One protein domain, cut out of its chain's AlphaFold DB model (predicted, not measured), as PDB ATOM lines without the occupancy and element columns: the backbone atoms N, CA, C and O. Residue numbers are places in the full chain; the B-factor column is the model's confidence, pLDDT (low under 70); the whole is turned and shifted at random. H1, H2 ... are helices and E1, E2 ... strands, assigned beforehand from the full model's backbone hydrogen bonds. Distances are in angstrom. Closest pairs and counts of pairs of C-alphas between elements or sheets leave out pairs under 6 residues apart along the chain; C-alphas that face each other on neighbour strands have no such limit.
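What this domain is: This is residues 13 to 150 of the 497 residues of an uncharacterized protein of Izhakiella australiensis (UniProt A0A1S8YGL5). With little regular structure, this is a small antiparallel sheet, E1 E3 E2, amid long loops; H3 grazes it, H2 packs on H3, and H4 lies far out. The 138 printed residues run E1 H1 E2 H2 H3 E3 H4, with 46 in these elements, class mixed. The whole is compact, radius of gyration of the C-alphas 15.0 A, spans 42 by 36 by 28 A.

How they stand to each other: Start at E1, residues 13 to 15: N 14 is 2.8 A from O 133 of antiparallel E3, residues 132 to 135. In antiparallel E2, residues 51 to 55, N 55 is 2.8 A from O 132. H3, residues 114 to 127, only grazes the sheet; its residues 119 to 123 touch H2, residues 92 to 101, closest C-alphas Val 92 and Val 123, 5.3 A. H1, residues 24 to 27, and H4, residues 140 to 145, are not on the sheet. Every O i to N i+4 pair is within hydrogen-bond range in H2 and H3; H4 has 0 of 2, and 2 of 3 at i+3.

Where its parts are: Find C-alpha 13, where E1 begins, at (-34.684, 101.815, 8.887); H4 ends with C-alpha 145 at (-26.871, 89.974, 24.540). H3 spans 20.0 A.

The domain as a whole: The printed part has no cut. Residues 23 to 48, among others, are under 70 in pLDDT.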
ATOM      1  N   ARG A  13     -35.110 102.065  10.267       78.62
ATOM      2  CA  ARG A  13     -34.684 101.815   8.887       78.62
ATOM      3  C   ARG A  13     -33.223 101.363   8.877       78.62
ATOM      4  O   ARG A  13     -32.357 102.105   9.325       78.62
ATOM      5  N   ALA A  14     -32.957 100.178   8.343       78.94
ATOM      6  CA  ALA A  14     -31.620  99.620   8.177       78.94
ATOM      7  C   ALA A  14     -31.323  99.345   6.699       78.94
ATOM      8  O   ALA A  14     -32.231  99.132   5.895       78.94
ATOM      9  N   PHE A  15     -30.045  99.335   6.333       79.31
ATOM     10  CA  PHE A  15     -29.604  98.906   5.008       79.31
ATOM     11  C   PHE A  15     -29.329  97.406   5.004       79.31
ATOM     12  O   PHE A  15     -28.744  96.880   5.950       79.31
ATOM     13  N   TYR A  16     -29.709  96.723   3.927       80.12
ATOM     14  CA  TYR A  16     -29.278  95.346   3.698       80.12
ATOM     15  C   TYR A  16     -28.031  95.337   2.819       80.12
ATOM     16  O   TYR A  16     -28.073  95.757   1.662       80.12
ATOM     17  N   PHE A  17     -26.920  94.863   3.375       76.56
ATOM     18  CA  PHE A  17     -25.642  94.802   2.680       76.56
ATOM     19  C   PHE A  17     -25.381  93.390   2.154       76.56
ATOM     20  O   PHE A  17     -25.318  92.433   2.925       76.56
ATOM     21  N   ARG A  18     -25.207  93.256   0.836       79.88
ATOM     22  CA  ARG A  18     -24.816  92.000   0.189       79.88
ATOM     23  C   ARG A  18     -24.015  92.287  -1.076       79.88
ATOM     24  O   ARG A  18     -24.333  93.217  -1.807       79.88
ATOM     25  N   GLN A  19     -22.989  91.478  -1.340       77.75
ATOM     26  CA  GLN A  19     -21.998  91.733  -2.395       77.75
ATOM     27  C   GLN A  19     -22.586  91.866  -3.814       77.75
ATOM     28  O   GLN A  19     -22.008  92.557  -4.651       77.75
ATOM     29  N   ASP A  20     -23.702  91.193  -4.095       80.44
ATOM     30  CA  ASP A  20     -24.383  91.165  -5.397       80.44
ATOM     31  C   ASP A  20     -25.541  92.175  -5.517       80.44
ATOM     32  O   ASP A  20     -26.247  92.168  -6.527       80.44
ATOM     33  N   LEU A  21     -25.770  93.001  -4.494       79.81
ATOM     34  CA  LEU A  21     -26.719  94.116  -4.523       79.81
ATOM     35  C   LEU A  21     -25.973  95.437  -4.748       79.81
ATOM     36  O   LEU A  21     -24.742  95.479  -4.704       79.81
ATOM     37  N   ARG A  22     -26.712  96.522  -5.020       73.31
ATOM     38  CA  ARG A  22     -26.098  97.855  -5.127       73.31
ATOM     39  C   ARG A  22     -25.392  98.187  -3.816       73.31
ATOM     40  O   ARG A  22     -25.961  97.954  -2.754       73.31
ATOM     41  N   ASP A  23     -24.183  98.742  -3.912       68.00
ATOM     42  CA  ASP A  23     -23.401  99.164  -2.752       68.00
ATOM     43  C   ASP A  23     -24.150 100.283  -1.999       68.00
ATOM     44  O   ASP A  23     -24.250 101.402  -2.514       68.00
ATOM     45  N   PRO A  24     -24.712 100.021  -0.804       59.94
ATOM     46  CA  PRO A  24     -25.425 101.042  -0.049       59.94
ATOM     47  C   PRO A  24     -24.466 102.080   0.553       59.94
ATOM     48  O   PRO A  24     -24.918 103.093   1.084       59.94
ATOM     49  N   LEU A  25     -23.148 101.865   0.474       59.38
ATOM     50  CA  LEU A  25     -22.150 102.713   1.111       59.38
ATOM     51  C   LEU A  25     -21.815 103.967   0.290       59.38
ATOM     52  O   LEU A  25     -21.237 104.894   0.854       59.38
ATOM     53  N   GLU A  26     -22.285 104.088  -0.964       58.91
ATOM     54  CA  GLU A  26     -22.372 105.392  -1.655       58.91
ATOM     55  C   GLU A  26     -23.104 106.438  -0.785       58.91
ATOM     56  O   GLU A  26     -22.817 107.627  -0.885       58.91
ATOM     57  N   PHE A  27     -23.984 106.011   0.133       54.94
ATOM     58  CA  PHE A  27     -24.741 106.876   1.043       54.94
ATOM     59  C   PHE A  27     -24.121 107.084   2.433       54.94
ATOM     60  O   PHE A  27     -24.593 107.965   3.153       54.94
ATOM     61  N   LEU A  28     -23.044 106.383   2.823       54.16
ATOM     62  CA  LEU A  28     -22.288 106.778   4.030       54.16
ATOM     63  C   LEU A  28     -21.678 108.187   3.887       54.16
ATOM     64  O   LEU A  28     -21.370 108.839   4.887       54.16
ATOM     65  N   SER A  29     -21.581 108.678   2.648       48.81
ATOM     66  CA  SER A  29     -21.232 110.056   2.307       48.81
ATOM     67  C   SER A  29     -22.348 111.088   2.585       48.81
ATOM     68  O   SER A  29     -22.056 112.279   2.634       48.81
ATOM     69  N   LEU A  30     -23.608 110.670   2.807       42.00
ATOM     70  CA  LEU A  30     -24.804 111.536   2.758       42.00
ATOM     71  C   LEU A  30     -25.509 111.812   4.105       42.00
ATOM     72  O   LEU A  30     -26.532 112.494   4.107       42.00
ATOM     73  N   GLY A  31     -25.005 111.350   5.258       42.53
ATOM     74  CA  GLY A  31     -25.675 111.636   6.539       42.53
ATOM     75  C   GLY A  31     -24.849 111.423   7.807       42.53
ATOM     76  O   GLY A  31     -23.938 110.591   7.850       42.53
ATOM     77  N   ASP A  32     -25.158 112.226   8.826       42.66
ATOM     78  CA  ASP A  32     -24.554 112.246  10.161       42.66
ATOM     79  C   ASP A  32     -24.836 110.958  10.945       42.66
ATOM     80  O   ASP A  32     -25.985 110.648  11.247       42.66
ATOM     81  N   GLY A  33     -23.783 110.235  11.336       42.62
ATOM     82  CA  GLY A  33     -23.901 109.089  12.239       42.62
ATOM     83  C   GLY A  33     -23.769 107.741  11.541       42.62
ATOM     84  O   GLY A  33     -24.740 107.009  11.365       42.62
ATOM     85  N   GLY A  34     -22.531 107.382  11.203       44.22
ATOM     86  CA  GLY A  34     -22.177 105.994  10.934       44.22
ATOM     87  C   GLY A  34     -22.481 105.124  12.157       44.22
ATOM     88  O   GLY A  34     -21.855 105.263  13.204       44.22
ATOM     89  N   ALA A  35     -23.453 104.231  12.030       45.88
ATOM     90  CA  ALA A  35     -23.603 103.060  12.882       45.88
ATOM     91  C   ALA A  35     -24.401 102.015  12.097       45.88
ATOM     92  O   ALA A  35     -25.624 102.079  12.025       45.88
ATOM     93  N   LEU A  36     -23.704 101.052  11.490       53.75
ATOM     94  CA  LEU A  36     -24.323  99.803  11.065       53.75
ATOM     95  C   LEU A  36     -23.921  98.715  12.053       53.75
ATOM     96  O   LEU A  36     -22.810  98.203  11.984       53.75
ATOM     97  N   VAL A  37     -24.861  98.358  12.927       52.53
ATOM     98  CA  VAL A  37     -24.883  97.083  13.644       52.53
ATOM     99  C   VAL A  37     -24.998  95.964  12.605       52.53
ATOM    100  O   VAL A  37     -26.034  95.809  11.961       52.53
ATOM    101  N   VAL A  38     -23.922  95.201  12.412       53.47
ATOM    102  CA  VAL A  38     -23.935  93.998  11.573       53.47
ATOM    103  C   VAL A  38     -24.193  92.792  12.465       53.47
ATOM    104  O   VAL A  38     -23.243  92.279  13.041       53.47
ATOM    105  N   ALA A  39     -25.437  92.316  12.541       50.25
ATOM    106  CA  ALA A  39     -25.718  90.987  13.078       50.25
ATOM    107  C   ALA A  39     -25.174  89.930  12.097       50.25
ATOM    108  O   ALA A  39     -25.804  89.601  11.093       50.25
ATOM    109  N   LEU A  40     -23.963  89.432  12.352       49.88
ATOM    110  CA  LEU A  40     -23.419  88.248  11.683       49.88
ATOM    111  C   LEU A  40     -23.855  87.020  12.473       49.88
ATOM    112  O   LEU A  40     -23.097  86.493  13.283       49.88
ATOM    113  N   GLU A  41     -25.097  86.592  12.295       56.56
ATOM    114  CA  GLU A  41     -25.579  85.413  13.004       56.56
ATOM    115  C   GLU A  41     -25.551  84.174  12.124       56.56
ATOM    116  O   GLU A  41     -25.990  84.163  10.973       56.56
ATOM    117  N   LYS A  42     -25.019  83.102  12.709       50.72
ATOM    118  CA  LYS A  42     -25.270  81.746  12.248       50.72
ATOM    119  C   LYS A  42     -26.731  81.424  12.562       50.72
ATOM    120  O   LYS A  42     -27.230  81.799  13.625       50.72
ATOM    121  N   GLU A  43     -27.399  80.727  11.649       56.34
ATOM    122  CA  GLU A  43     -28.770  80.243  11.837       56.34
ATOM    123  C   GLU A  43     -28.943  79.597  13.227       56.34
ATOM    124  O   GLU A  43     -28.132  78.757  13.628       56.34
ATOM    125  N   GLY A  44     -29.963  80.030  13.979       57.41
ATOM    126  CA  GLY A  44     -30.263  79.538  15.331       57.41
ATOM    127  C   GLY A  44     -29.680  80.349  16.498       57.41
ATOM    128  O   GLY A  44     -29.852  79.941  17.646       57.41
ATOM    129  N   THR A  45     -29.018  81.481  16.241       58.28
ATOM    130  CA  THR A  45     -28.573  82.405  17.303       58.28
ATOM    131  C   THR A  45     -29.678  83.436  17.607       58.28
ATOM    132  O   THR A  45     -30.413  83.803  16.691       58.28
ATOM    133  N   PRO A  46     -29.877  83.866  18.869       57.44
ATOM    134  CA  PRO A  46     -30.804  84.952  19.182       57.44
ATOM    135  C   PRO A  46     -30.270  86.302  18.692       57.44
ATOM    136  O   PRO A  46     -29.190  86.715  19.117       57.44
ATOM    137  N   SER A  47     -31.062  87.006  17.877       66.25
ATOM    138  CA  SER A  47     -30.719  88.341  17.383       66.25
ATOM    139  C   SER A  47     -31.424  89.448  18.158       66.25
ATOM    140  O   SER A  47     -32.633  89.341  18.384       66.25
ATOM    141  N   PRO A  48     -30.733  90.548  18.520       67.38
ATOM    142  CA  PRO A  48     -31.384  91.718  19.116       67.38
ATOM    143  C   PRO A  48     -32.284  92.456  18.112       67.38
ATOM    144  O   PRO A  48     -33.130  93.255  18.505       67.38
ATOM    145  N   VAL A  49     -32.086  92.228  16.808       74.94
ATOM    146  CA  VAL A  49     -32.807  92.908  15.733       74.94
ATOM    147  C   VAL A  49     -33.780  91.948  15.067       74.94
ATOM    148  O   VAL A  49     -33.414  90.867  14.620       74.94
ATOM    149  N   THR A  50     -35.040  92.363  14.962       79.12
ATOM    150  CA  THR A  50     -36.076  91.577  14.283       79.12
ATOM    151  C   THR A  50     -36.513  92.306  13.012       79.12
ATOM    152  O   THR A  50     -37.154  93.359  13.116       79.12
ATOM    153  N   PRO A  51     -36.187  91.805  11.806       85.31
ATOM    154  CA  PRO A  51     -36.633  92.433  10.572       85.31
ATOM    155  C   PRO A  51     -38.154  92.318  10.438       85.31
ATOM    156  O   PRO A  51     -38.741  91.264  10.651       85.31
ATOM    157  N   ALA A  52     -38.811  93.416  10.102       87.38
ATOM    158  CA  ALA A  52     -40.241  93.492   9.851       87.38
ATOM    159  C   ALA A  52     -40.551  93.176   8.378       87.38
ATOM    160  O   ALA A  52     -41.376  92.315   8.090       87.38
ATOM    161  N   CYS A  53     -39.868  93.839   7.442       89.19
ATOM    162  CA  CYS A  53     -40.064  93.671   5.999       89.19
ATOM    163  C   CYS A  53     -38.888  94.257   5.197       89.19
ATOM    164  O   CYS A  53     -38.016  94.941   5.740       89.19
ATOM    165  N   ALA A  54     -38.899  94.023   3.886       90.69
ATOM    166  CA  ALA A  54     -37.917  94.519   2.931       90.69
ATOM    167  C   ALA A  54     -38.531  95.506   1.928       90.69
ATOM    168  O   ALA A  54     -39.613  95.273   1.387       90.69
ATOM    169  N   SER A  55     -37.812  96.586   1.625       88.88
ATOM    170  CA  SER A  55     -38.197  97.572   0.612       88.88
ATOM    171  C   SER A  55     -37.037  97.834  -0.347       88.88
ATOM    172  O   SER A  55     -36.009  98.363   0.078       88.88
ATOM    173  N   PRO A  56     -37.183  97.520  -1.645       85.06
ATOM    174  CA  PRO A  56     -36.129  97.711  -2.637       85.06
ATOM    175  C   PRO A  56     -36.064  99.150  -3.176       85.06
ATOM    176  O   PRO A  56     -35.699  99.357  -4.332       85.06
ATOM    177  N   GLY A  57     -36.430 100.132  -2.348       81.00
ATOM    178  CA  GLY A  57     -36.324 101.556  -2.643       81.00
ATOM    179  C   GLY A  57     -36.672 102.448  -1.450       81.00
ATOM    180  O   GLY A  57     -37.279 101.999  -0.468       81.00
ATOM    181  N   GLN A  58     -36.268 103.722  -1.536       79.88
ATOM    182  CA  GLN A  58     -36.496 104.722  -0.491       79.88
ATOM    183  C   GLN A  58     -37.941 105.213  -0.480       79.88
ATOM    184  O   GLN A  58     -38.433 105.778  -1.453       79.88
ATOM    185  N   VAL A  59     -38.578 105.058   0.672       80.06
ATOM    186  CA  VAL A  59     -39.970 105.440   0.911       80.06
ATOM    187  C   VAL A  59     -40.049 106.490   2.016       80.06
ATOM    188  O   VAL A  59     -39.174 106.544   2.894       80.06
ATOM    189  N   ASP A  60     -41.085 107.324   1.972       81.31
ATOM    190  CA  ASP A  60     -41.419 108.229   3.070       81.31
ATOM    191  C   ASP A  60     -42.029 107.431   4.232       81.31
ATOM    192  O   ASP A  60     -43.002 106.701   4.054       81.31
ATOM    193  N   LEU A  61     -41.435 107.538   5.424       77.75
ATOM    194  CA  LEU A  61     -41.924 106.845   6.619       77.75
ATOM    195  C   LEU A  61     -43.166 107.506   7.221       77.75
ATOM    196  O   LEU A  61     -43.914 106.829   7.922       77.75
ATOM    197  N   SER A  62     -43.399 108.794   6.957       79.38
ATOM    198  CA  SER A  62     -44.589 109.502   7.441       79.38
ATOM    199  C   SER A  62     -45.872 109.012   6.763       79.38
ATOM    200  O   SER A  62     -46.950 109.062   7.354       79.38
ATOM    201  N   GLU A  63     -45.748 108.440   5.565       80.00
ATOM    202  CA  GLU A  63     -46.842 107.827   4.807       80.00
ATOM    203  C   GLU A  63     -46.938 106.309   5.032       80.00
ATOM    204  O   GLU A  63     -47.566 105.590   4.244       80.00
ATOM    205  N   ARG A  64     -46.289 105.795   6.087       80.31
ATOM    206  CA  ARG A  64     -46.231 104.363   6.374       80.31
ATOM    207  C   ARG A  64     -46.599 104.002   7.806       80.31
ATOM    208  O   ARG A  64     -46.423 104.755   8.752       80.31
ATOM    209  N   SER A  65     -47.091 102.778   7.935       81.88
ATOM    210  CA  SER A  65     -47.524 102.110   9.160       81.88
ATOM    211  C   SER A  65     -46.848 100.738   9.278       81.88
ATOM    212  O   SER A  65     -46.085 100.341   8.388       81.88
ATOM    213  N   ALA A  66     -47.099 100.022  10.380       83.38
ATOM    214  CA  ALA A  66     -46.548  98.688  10.642       83.38
ATOM    215  C   ALA A  66     -45.017  98.654  10.489       83.38
ATOM    216  O   ALA A  66     -44.472  97.970   9.626       83.38
ATOM    217  N   TYR A  67     -44.323  99.471  11.285       84.31
ATOM    218  CA  TYR A  67     -42.860  99.585  11.284       84.31
ATOM    219  C   TYR A  67     -42.239 100.131   9.982       84.31
ATOM    220  O   TYR A  67     -41.028 100.047   9.805       84.31
ATOM    221  N   GLY A  68     -43.037 100.715   9.082       84.25
ATOM    222  CA  GLY A  68     -42.585 101.176   7.761       84.25
ATOM    223  C   GLY A  68     -42.906 100.200   6.622       84.25
ATOM    224  O   GLY A  68     -42.538 100.435   5.469       84.25
ATOM    225  N   CYS A  69     -43.623  99.115   6.911       86.19
ATOM    226  CA  CYS A  69     -43.923  98.072   5.939       86.19
ATOM    227  C   CYS A  69     -45.160  98.348   5.082       86.19
ATOM    228  O   CYS A  69     -45.258  97.846   3.958       86.19
ATOM    229  N   ARG A  70     -46.100  99.165   5.557       82.25
ATOM    230  CA  ARG A  70     -47.406  99.330   4.909       82.25
ATOM    231  C   ARG A  70     -47.679 100.794   4.571       82.25
ATOM    232  O   ARG A  70     -47.602 101.615   5.479       82.25
ATOM    233  N   PRO A  71     -48.047 101.135   3.322       78.25
ATOM    234  CA  PRO A  71     -48.615 102.445   3.011       78.25
ATOM    235  C   PRO A  71     -49.852 102.719   3.879       78.25
ATOM    236  O   PRO A  71     -50.669 101.820   4.100       78.25
ATOM    237  N   THR A  72     -49.998 103.937   4.396       70.06
ATOM    238  CA  THR A  72     -51.154 104.321   5.222       70.06
ATOM    239  C   THR A  72     -52.468 104.077   4.463       70.06
ATOM    240  O   THR A  72     -52.602 104.476   3.310       70.06
ATOM    241  N   GLY A  73     -53.433 103.380   5.079       64.00
ATOM    242  CA  GLY A  73     -54.687 102.974   4.415       64.00
ATOM    243  C   GLY A  73     -54.620 101.662   3.609       64.00
ATOM    244  O   GLY A  73     -55.629 101.267   3.034       64.00
ATOM    245  N   GLN A  74     -53.460 100.981   3.608       64.50
ATOM    246  CA  GLN A  74     -53.248  99.541   3.338       64.50
ATOM    247  C   GLN A  74     -54.316  98.595   3.920       64.50
ATOM    248  O   GLN A  74     -54.914  99.038   4.878       64.50
ATOM    249  N   ASP A  75     -54.405  97.300   3.591       54.62
ATOM    250  CA  ASP A  75     -54.749  96.219   4.552       54.62
ATOM    251  C   ASP A  75     -53.485  95.357   4.777       54.62
ATOM    252  O   ASP A  75     -52.628  95.301   3.894       54.62
ATOM    253  N   SER A  76     -53.287  94.763   5.962       53.06
ATOM    254  CA  SER A  76     -52.122  93.900   6.254       53.06
ATOM    255  C   SER A  76     -52.356  92.471   5.771       53.06
ATOM    256  O   SER A  76     -53.503  92.052   5.591       53.06
ATOM    257  N   HIS A  77     -51.276  91.684   5.648       52.78
ATOM    258  CA  HIS A  77     -51.394  90.227   5.781       52.78
ATOM    259  C   HIS A  77     -52.195  89.908   7.052       52.78
ATOM    260  O   HIS A  77     -52.077  90.594   8.071       52.78
ATOM    261  N   ARG A  78     -53.097  88.930   6.955       46.12
ATOM    262  CA  ARG A  78     -54.198  88.723   7.908       46.12
ATOM    263  C   ARG A  78     -53.793  88.080   9.241       46.12
ATOM    264  O   ARG A  78     -54.685  87.729   9.998       46.12
ATOM    265  N   ASP A  79     -52.500  88.020   9.549       52.81
ATOM    266  CA  ASP A  79     -51.955  87.541  10.818       52.81
ATOM    267  C   ASP A  79     -50.807  88.474  11.251       52.81
ATOM    268  O   ASP A  79     -49.911  88.777  10.464       52.81
ATOM    269  N   ASP A  80     -50.831  88.941  12.503       57.28
ATOM    270  CA  ASP A  80     -49.983  90.012  13.079       57.28
ATOM    271  C   ASP A  80     -48.461  89.694  13.113       57.28
ATOM    272  O   ASP A  80     -47.636  90.428  13.663       57.28
ATOM    273  N   THR A  81     -48.049  88.561  12.539       73.00
ATOM    274  CA  THR A  81     -46.665  88.077  12.543       73.00
ATOM    275  C   THR A  81     -45.822  88.619  11.389       73.00
ATOM    276  O   THR A  81     -44.627  88.841  11.587       73.00
ATOM    277  N   ASP A  82     -46.406  88.880  10.213       83.81
ATOM    278  CA  ASP A  82     -45.694  89.417   9.041       83.81
ATOM    279  C   ASP A  82     -46.298  90.767   8.602       83.81
ATOM    280  O   ASP A  82     -47.361  90.799   7.981       83.81
ATOM    281  N   PRO A  83     -45.631  91.899   8.895       84.88
ATOM    282  CA  PRO A  83     -46.159  93.228   8.593       84.88
ATOM    283  C   PRO A  83     -45.974  93.661   7.128       84.88
ATOM    284  O   PRO A  83     -46.319  94.796   6.789       84.88
ATOM    285  N   SER A  84     -45.409  92.819   6.252       87.31
ATOM    286  CA  SER A  84     -45.235  93.152   4.833       87.31
ATOM    287  C   SER A  84     -46.569  93.398   4.110       87.31
ATOM    288  O   SER A  84     -47.635  92.974   4.554       87.31
ATOM    289  N   SER A  85     -46.539  94.144   2.999       84.75
ATOM    290  CA  SER A  85     -47.761  94.578   2.289       84.75
ATOM    291  C   SER A  85     -47.911  94.010   0.877       84.75
ATOM    292  O   SER A  85     -48.953  94.187   0.247       84.75
ATOM    293  N   CYS A  86     -46.905  93.315   0.340       85.06
ATOM    294  CA  CYS A  86     -47.034  92.630  -0.942       85.06
ATOM    295  C   CYS A  86     -47.813  91.317  -0.744       85.06
ATOM    296  O   CYS A  86     -47.234  90.287  -0.400       85.06
ATOM    297  N   VAL A  87     -49.138  91.381  -0.933       67.44
ATOM    298  CA  VAL A  87     -50.090  90.276  -0.678       67.44
ATOM    299  C   VAL A  87     -50.448  89.438  -1.918       67.44
ATOM    300  O   VAL A  87     -50.949  88.326  -1.780       67.44
ATOM    301  N   SER A  88     -50.190  89.932  -3.133       63.50
ATOM    302  CA  SER A  88     -50.410  89.200  -4.393       63.50
ATOM    303  C   SER A  88     -49.101  88.628  -4.952       63.50
ATOM    304  O   SER A  88     -48.015  89.026  -4.527       63.50
ATOM    305  N   THR A  89     -49.181  87.706  -5.925       61.88
ATOM    306  CA  THR A  89     -48.027  87.266  -6.734       61.88
ATOM    307  C   THR A  89     -47.472  88.445  -7.529       61.88
ATOM    308  O   THR A  89     -47.794  88.644  -8.700       61.88
ATOM    309  N   GLN A  90     -46.664  89.260  -6.861       71.88
ATOM    310  CA  GLN A  90     -45.906  90.326  -7.481       71.88
ATOM    311  C   GLN A  90     -44.852  89.698  -8.395       71.88
ATOM    312  O   GLN A  90     -44.214  88.703  -8.056       71.88
ATOM    313  N   THR A  91     -44.662  90.294  -9.561       85.69
ATOM    314  CA  THR A  91     -43.456  90.115 -10.360       85.69
ATOM    315  C   THR A  91     -42.580  91.345 -10.175       85.69
ATOM    316  O   THR A  91     -43.017  92.382  -9.669       85.69
ATOM    317  N   VAL A  92     -41.324  91.254 -10.610       86.38
ATOM    318  CA  VAL A  92     -40.440  92.422 -10.630       86.38
ATOM    319  C   VAL A  92     -41.101  93.570 -11.413       86.38
ATOM    320  O   VAL A  92     -41.095  94.711 -10.964       86.38
ATOM    321  N   ASP A  93     -41.736  93.273 -12.549       87.94
ATOM    322  CA  ASP A  93     -42.322  94.286 -13.434       87.94
ATOM    323  C   ASP A  93     -43.616  94.911 -12.898       87.94
ATOM    324  O   ASP A  93     -43.827  96.117 -13.073       87.94
ATOM    325  N   SER A  94     -44.462  94.134 -12.211       85.38
ATOM    326  CA  SER A  94     -45.680  94.675 -11.596       85.38
ATOM    327  C   SER A  94     -45.345  95.626 -10.448       85.38
ATOM    328  O   SER A  94     -45.926  96.710 -10.366       85.38
ATOM    329  N   TRP A  95     -44.348  95.286  -9.624       88.25
ATOM    330  CA  TRP A  95     -43.886  96.166  -8.551       88.25
ATOM    331  C   TRP A  95     -43.243  97.445  -9.102       88.25
ATOM    332  O   TRP A  95     -43.568  98.547  -8.664       88.25
ATOM    333  N   LEU A  96     -42.382  97.328 -10.121       86.88
ATOM    334  CA  LEU A  96     -41.740  98.481 -10.766       86.88
ATOM    335  C   LEU A  96     -42.746  99.466 -11.360       86.88
ATOM    336  O   LEU A  96     -42.538 100.678 -11.295       86.88
ATOM    337  N   SER A  97     -43.818  98.949 -11.955       85.62
ATOM    338  CA  SER A  97     -44.890  99.776 -12.510       85.62
ATOM    339  C   SER A  97     -45.567 100.609 -11.420       85.62
ATOM    340  O   SER A  97     -45.750 101.811 -11.605       85.62
ATOM    341  N   GLN A  98     -45.849 100.004 -10.259       82.44
ATOM    342  CA  GLN A  98     -46.412 100.704  -9.098       82.44
ATOM    343  C   GLN A  98     -45.438 101.755  -8.545       82.44
ATOM    344  O   GLN A  98     -45.817 102.910  -8.359       82.44
ATOM    345  N   TRP A  99     -44.164 101.387  -8.374       84.44
ATOM    346  CA  TRP A  99     -43.111 102.281  -7.881       84.44
ATOM    347  C   TRP A  99     -42.946 103.547  -8.727       84.44
ATOM    348  O   TRP A  99     -42.810 104.646  -8.193       84.44
ATOM    349  N   LYS A 100     -42.963 103.402 -10.058       83.62
ATOM    350  CA  LYS A 100     -42.797 104.527 -10.991       83.62
ATOM    351  C   LYS A 100     -43.981 105.486 -10.983       83.62
ATOM    352  O   LYS A 100     -43.778 106.675 -11.206       83.62
ATOM    353  N   GLN A 101     -45.191 104.979 -10.762       80.50
ATOM    354  CA  GLN A 101     -46.392 105.811 -10.706       80.50
ATOM    355  C   GLN A 101     -46.498 106.539  -9.364       80.50
ATOM    356  O   GLN A 101     -46.752 107.740  -9.337       80.50
ATOM    357  N   HIS A 102     -46.254 105.830  -8.259       77.81
ATOM    358  CA  HIS A 102     -46.428 106.351  -6.906       77.81
ATOM    359  C   HIS A 102     -45.427 105.691  -5.942       77.81
ATOM    360  O   HIS A 102     -45.721 104.669  -5.324       77.81
ATOM    361  N   ARG A 103     -44.237 106.288  -5.776       75.00
ATOM    362  CA  ARG A 103     -43.143 105.721  -4.953       75.00
ATOM    363  C   ARG A 103     -43.597 105.248  -3.565       75.00
ATOM    364  O   ARG A 103     -43.254 104.148  -3.144       75.00
ATOM    365  N   ASN A 104     -44.402 106.048  -2.864       74.94
ATOM    366  CA  ASN A 104     -44.794 105.741  -1.489       74.94
ATOM    367  C   ASN A 104     -45.877 104.656  -1.369       74.94
ATOM    368  O   ASN A 104     -45.942 104.004  -0.324       74.94
ATOM    369  N   SER A 105     -46.654 104.387  -2.425       74.31
ATOM    370  CA  SER A 105     -47.706 103.358  -2.411       74.31
ATOM    371  C   SER A 105     -47.212 101.960  -2.794       74.31
ATOM    372  O   SER A 105     -47.968 100.995  -2.687       74.31
ATOM    373  N   ALA A 106     -45.949 101.823  -3.209       83.81
ATOM    374  CA  ALA A 106     -45.374 100.520  -3.497       83.81
ATOM    375  C   ALA A 106     -45.315  99.647  -2.236       83.81
ATOM    376  O   ALA A 106     -44.849 100.076  -1.174       83.81
ATOM    377  N   CYS A 107     -45.763  98.402  -2.358       85.94
ATOM    378  CA  CYS A 107     -45.779  97.468  -1.240       85.94
ATOM    379  C   CYS A 107     -44.360  97.059  -0.795       85.94
ATOM    380  O   CYS A 107     -43.392  97.181  -1.549       85.94
ATOM    381  N   SER A 108     -44.231  96.566   0.437       89.00
ATOM    382  CA  SER A 108     -43.005  95.956   0.970       89.00
ATOM    383  C   SER A 108     -43.090  94.430   0.943       89.00
ATOM    384  O   SER A 108     -44.169  93.849   1.068       89.00
ATOM    385  N   PHE A 109     -41.942  93.780   0.794       91.12
ATOM    386  CA  PHE A 109     -41.810  92.328   0.729       91.12
ATOM    387  C   PHE A 109     -41.567  91.728   2.115       91.12
ATOM    388  O   PHE A 109     -41.030  92.386   3.006       91.12
ATOM    389  N   SER A 110     -41.934  90.462   2.290       89.00
ATOM    390  CA  SER A 110     -41.726  89.741   3.547       89.00
ATOM    391  C   SER A 110     -40.241  89.502   3.809       89.00
ATOM    392  O   SER A 110     -39.501  89.098   2.909       89.00
ATOM    393  N   ALA A 111     -39.820  89.714   5.058       88.31
ATOM    394  CA  ALA A 111     -38.505  89.303   5.551       88.31
ATOM    395  C   ALA A 111     -38.477  87.836   6.031       88.31
ATOM    396  O   ALA A 111     -37.399  87.286   6.240       88.31
ATOM    397  N   TYR A 112     -39.643  87.200   6.181       84.88
ATOM    398  CA  TYR A 112     -39.802  85.846   6.724       84.88
ATOM    399  C   TYR A 112     -40.022  84.789   5.632       84.88
ATOM    400  O   TYR A 112     -39.755  83.607   5.840       84.88
ATOM    401  N   HIS A 113     -40.470  85.199   4.441       86.00
ATOM    402  CA  HIS A 113     -40.703  84.306   3.308       86.00
ATOM    403  C   HIS A 113     -39.622  84.456   2.233       86.00
ATOM    404  O   HIS A 113     -39.587  85.443   1.495       86.00
ATOM    405  N   GLY A 114     -38.778  83.428   2.080       86.88
ATOM    406  CA  GLY A 114     -37.607  83.460   1.193       86.88
ATOM    407  C   GLY A 114     -37.899  83.838  -0.266       86.88
ATOM    408  O   GLY A 114     -37.129  84.582  -0.867       86.88
ATOM    409  N   ALA A 115     -39.028  83.397  -0.835       87.25
ATOM    410  CA  ALA A 115     -39.427  83.775  -2.196       87.25
ATOM    411  C   ALA A 115     -39.771  85.274  -2.321       87.25
ATOM    412  O   ALA A 115     -39.389  85.915  -3.298       87.25
ATOM    413  N   SER A 116     -40.437  85.842  -1.309       88.06
ATOM    414  CA  SER A 116     -40.782  87.268  -1.248       88.06
ATOM    415  C   SER A 116     -39.525  88.124  -1.072       88.06
ATOM    416  O   SER A 116     -39.299  89.069  -1.827       88.06
ATOM    417  N   PHE A 117     -38.642  87.728  -0.151       90.25
ATOM    418  CA  PHE A 117     -37.373  88.415   0.074       90.25
ATOM    419  C   PHE A 117     -36.461  88.362  -1.161       90.25
ATOM    420  O   PHE A 117     -35.849  89.361  -1.541       90.25
ATOM    421  N   LYS A 118     -36.415  87.213  -1.852       90.62
ATOM    422  CA  LYS A 118     -35.714  87.078  -3.134       90.62
ATOM    423  C   LYS A 118     -36.249  88.042  -4.186       90.62
ATOM    424  O   LYS A 118     -35.448  88.682  -4.864       90.62
ATOM    425  N   LEU A 119     -37.566  88.177  -4.295       90.62
ATOM    426  CA  LEU A 119     -38.172  89.097  -5.247       90.62
ATOM    427  C   LEU A 119     -37.789  90.555  -4.956       90.62
ATOM    428  O   LEU A 119     -37.452  91.281  -5.887       90.62
ATOM    429  N   ALA A 120     -37.738  90.960  -3.682       90.75
ATOM    430  CA  ALA A 120     -37.229  92.277  -3.294       90.75
ATOM    431  C   ALA A 120     -35.798  92.504  -3.807       90.75
ATOM    432  O   ALA A 120     -35.476  93.563  -4.343       90.75
ATOM    433  N   MET A 121     -34.932  91.497  -3.679       90.69
ATOM    434  CA  MET A 121     -33.541  91.586  -4.136       90.69
ATOM    435  C   MET A 121     -33.442  91.663  -5.658       90.69
ATOM    436  O   MET A 121     -32.644  92.436  -6.183       90.69
ATOM    437  N   ASP A 122     -34.274  90.910  -6.373       90.56
ATOM    438  CA  ASP A 122     -34.322  90.952  -7.835       90.56
ATOM    439  C   ASP A 122     -34.852  92.312  -8.341       90.56
ATOM    440  O   ASP A 122     -34.324  92.856  -9.313       90.56
ATOM    441  N   VAL A 123     -35.827  92.917  -7.644       88.69
ATOM    442  CA  VAL A 123     -36.270  94.300  -7.900       88.69
ATOM    443  C   VAL A 123     -35.121  95.280  -7.683       88.69
ATOM    444  O   VAL A 123     -34.848  96.087  -8.569       88.69
ATOM    445  N   ASN A 124     -34.421  95.189  -6.552       88.56
ATOM    446  CA  ASN A 124     -33.299  96.070  -6.231       88.56
ATOM    447  C   ASN A 124     -32.189  96.019  -7.289       88.56
ATOM    448  O   ASN A 124     -31.711  97.060  -7.732       88.56
ATOM    449  N   LYS A 125     -31.835  94.819  -7.764       87.25
ATOM    450  CA  LYS A 125     -30.860  94.637  -8.850       87.25
ATOM    451  C   LYS A 125     -31.287  95.316 -10.150       87.25
ATOM    452  O   LYS A 125     -30.433  95.786 -10.894       87.25
ATOM    453  N   LYS A 126     -32.593  95.354 -10.437       87.56
ATOM    454  CA  LYS A 126     -33.138  95.952 -11.663       87.56
ATOM    455  C   LYS A 126     -33.327  97.467 -11.557       87.56
ATOM    456  O   LYS A 126     -33.194  98.153 -12.565       87.56
ATOM    457  N   THR A 127     -33.654  97.988 -10.374       83.25
ATOM    458  CA  THR A 127     -33.806  99.435 -10.146       83.25
ATOM    459  C   THR A 127     -32.484 100.136  -9.894       83.25
ATOM    460  O   THR A 127     -32.348 101.313 -10.218       83.25
ATOM    461  N   GLY A 128     -31.542  99.435  -9.268       80.31
ATOM    462  CA  GLY A 128     -30.396 100.057  -8.633       80.31
ATOM    463  C   GLY A 128     -30.799 100.982  -7.486       80.31
ATOM    464  O   GLY A 128     -30.039 101.870  -7.167       80.31
ATOM    465  N   GLU A 129     -31.971 100.872  -6.872       81.50
ATOM    466  CA  GLU A 129     -32.315 101.707  -5.707       81.50
ATOM    467  C   GLU A 129     -31.606 101.187  -4.435       81.50
ATOM    468  O   GLU A 129     -30.911 100.171  -4.466       81.50
ATOM    469  N   LEU A 130     -31.745 101.872  -3.299       78.88
ATOM    470  CA  LEU A 130     -31.245 101.358  -2.017       78.88
ATOM    471  C   LEU A 130     -32.145 100.241  -1.483       78.88
ATOM    472  O   LEU A 130     -33.373 100.327  -1.560       78.88
ATOM    473  N   PHE A 131     -31.532  99.205  -0.908       84.69
ATOM    474  CA  PHE A 131     -32.256  98.117  -0.258       84.69
ATOM    475  C   PHE A 131     -32.394  98.397   1.236       84.69
ATOM    476  O   PHE A 131     -31.410  98.365   1.981       84.69
ATOM    477  N   TYR A 132     -33.628  98.607   1.683       84.50
ATOM    478  CA  TYR A 132     -33.940  98.816   3.089       84.50
ATOM    479  C   TYR A 132     -34.544  97.568   3.724       84.50
ATOM    480  O   TYR A 132     -35.454  96.945   3.176       84.50
ATOM    481  N   LEU A 133     -34.071  97.259   4.923       86.56
ATOM    482  CA  LEU A 133     -34.759  96.432   5.897       86.56
ATOM    483  C   LEU A 133     -35.407  97.351   6.923       86.56
ATOM    484  O   LEU A 133     -34.733  98.166   7.550       86.56
ATOM    485  N   PHE A 134     -36.708  97.213   7.113       86.38
ATOM    486  CA  PHE A 134     -37.368  97.825   8.257       86.38
ATOM    487  C   PHE A 134     -37.265  96.869   9.432       86.38
ATOM    488  O   PHE A 134     -37.563  95.687   9.284       86.38
ATOM    489  N   LEU A 135     -36.819  97.364  10.577       82.75
ATOM    490  CA  LEU A 135     -36.661  96.602  11.805       82.75
ATOM    491  C   LEU A 135     -37.771  96.981  12.783       82.75
ATOM    492  O   LEU A 135     -38.171  98.146  12.879       82.75
ATOM    493  N   ARG A 136     -38.240  95.991  13.542       83.25
ATOM    494  CA  ARG A 136     -39.055  96.249  14.729       83.25
ATOM    495  C   ARG A 136     -38.224  97.046  15.754       83.25
ATOM    496  O   ARG A 136     -36.995  96.929  15.736       83.25
ATOM    497  N   PRO A 137     -38.861  97.849  16.626       76.38
ATOM    498  CA  PRO A 137     -38.167  98.511  17.723       76.38
ATOM    499  C   PRO A 137     -37.343  97.500  18.519       76.38
ATOM    500  O   PRO A 137     -37.835  96.420  18.847       76.38
ATOM    501  N   ILE A 138     -36.085  97.843  18.776       72.12
ATOM    502  CA  ILE A 138     -35.188  97.013  19.577       72.12
ATOM    503  C   ILE A 138     -35.543  97.244  21.044       72.12
ATOM    504  O   ILE A 138     -35.699  98.388  21.465       72.12
ATOM    505  N   ASP A 139     -35.683  96.164  21.804       71.94
ATOM    506  CA  ASP A 139     -35.795  96.231  23.259       71.94
ATOM    507  C   ASP A 139     -34.409  96.523  23.850       71.94
ATOM    508  O   ASP A 139     -33.450  95.795  23.578       71.94
ATOM    509  N   ASP A 140     -34.294  97.573  24.665       68.00
ATOM    510  CA  ASP A 140     -33.044  97.957  25.332       68.00
ATOM    511  C   ASP A 140     -32.437  96.792  26.138       68.00
ATOM    512  O   ASP A 140     -31.214  96.668  26.235       68.00
ATOM    513  N   SER A 141     -33.266  95.887  26.670       69.19
ATOM    514  CA  SER A 141     -32.809  94.700  27.403       69.19
ATOM    515  C   SER A 141     -32.154  93.630  26.516       69.19
ATOM    516  O   SER A 141     -31.382  92.808  27.015       69.19
ATOM    517  N   ALA A 142     -32.398  93.652  25.201       66.38
ATOM    518  CA  ALA A 142     -31.809  92.720  24.241       66.38
ATOM    519  C   ALA A 142     -30.405  93.150  23.771       66.38
ATOM    520  O   ALA A 142     -29.631  92.321  23.290       66.38
ATOM    521  N   PHE A 143     -30.046  94.428  23.933       68.19
ATOM    522  CA  PHE A 143     -28.786  94.993  23.433       68.19
ATOM    523  C   PHE A 143     -27.516  94.377  24.054       68.19
ATOM    524  O   PHE A 143     -26.581  94.078  23.308       68.19
ATOM    525  N   PRO A 144     -27.444  94.122  25.378       63.56
ATOM    526  CA  PRO A 144     -26.262  93.510  25.997       63.56
ATOM    527  C   PRO A 144     -25.987  92.063  25.553       63.56
ATOM    528  O   PRO A 144     -24.867  91.583  25.697       63.56
ATOM    529  N   GLN A 145     -26.992  91.362  25.016       61.00
ATOM    530  CA  GLN A 145     -26.871  89.974  24.540       61.00
ATOM    531  C   GLN A 145     -26.305  89.888  23.111       61.00
ATOM    532  O   GLN A 145     -25.966  88.808  22.627       61.00
ATOM    533  N   ALA A 146     -26.185  91.022  22.422       60.00
ATOM    534  CA  ALA A 146     -25.767  91.097  21.034       60.00
ATOM    535  C   ALA A 146     -24.236  91.083  20.894       60.00
ATOM    536  O   ALA A 146     -23.590  92.120  20.748       60.00
ATOM    537  N   SER A 147     -23.632  89.893  20.927       56.28
ATOM    538  CA  SER A 147     -22.170  89.734  20.843       56.28
ATOM    539  C   SER A 147     -21.578  89.981  19.450       56.28
ATOM    540  O   SER A 147     -20.362  90.099  19.310       56.28
ATOM    541  N   ASN A 148     -22.412  90.047  18.410       68.75
ATOM    542  CA  ASN A 148     -21.984  90.083  17.012       68.75
ATOM    543  C   ASN A 148     -22.345  91.432  16.394       68.75
ATOM    544  O   ASN A 148     -23.252  91.496  15.579       68.75
ATOM    545  N   MET A 149     -21.697  92.516  16.817       75.44
ATOM    546  CA  MET A 149     -21.934  93.854  16.264       75.44
ATOM    547  C   MET A 149     -20.613  94.593  16.080       75.44
ATOM    548  O   MET A 149     -19.651  94.343  16.798       75.44
ATOM    549  N   ALA A 150     -20.574  95.521  15.129       80.62
ATOM    550  CA  ALA A 150     -19.452  96.423  14.898       80.62
ATOM    551  C   ALA A 150     -19.984  97.816  14.548       80.62
ATOM    552  O   ALA A 150     -21.144  97.962  14.178       80.62
TER     553      ALA A 150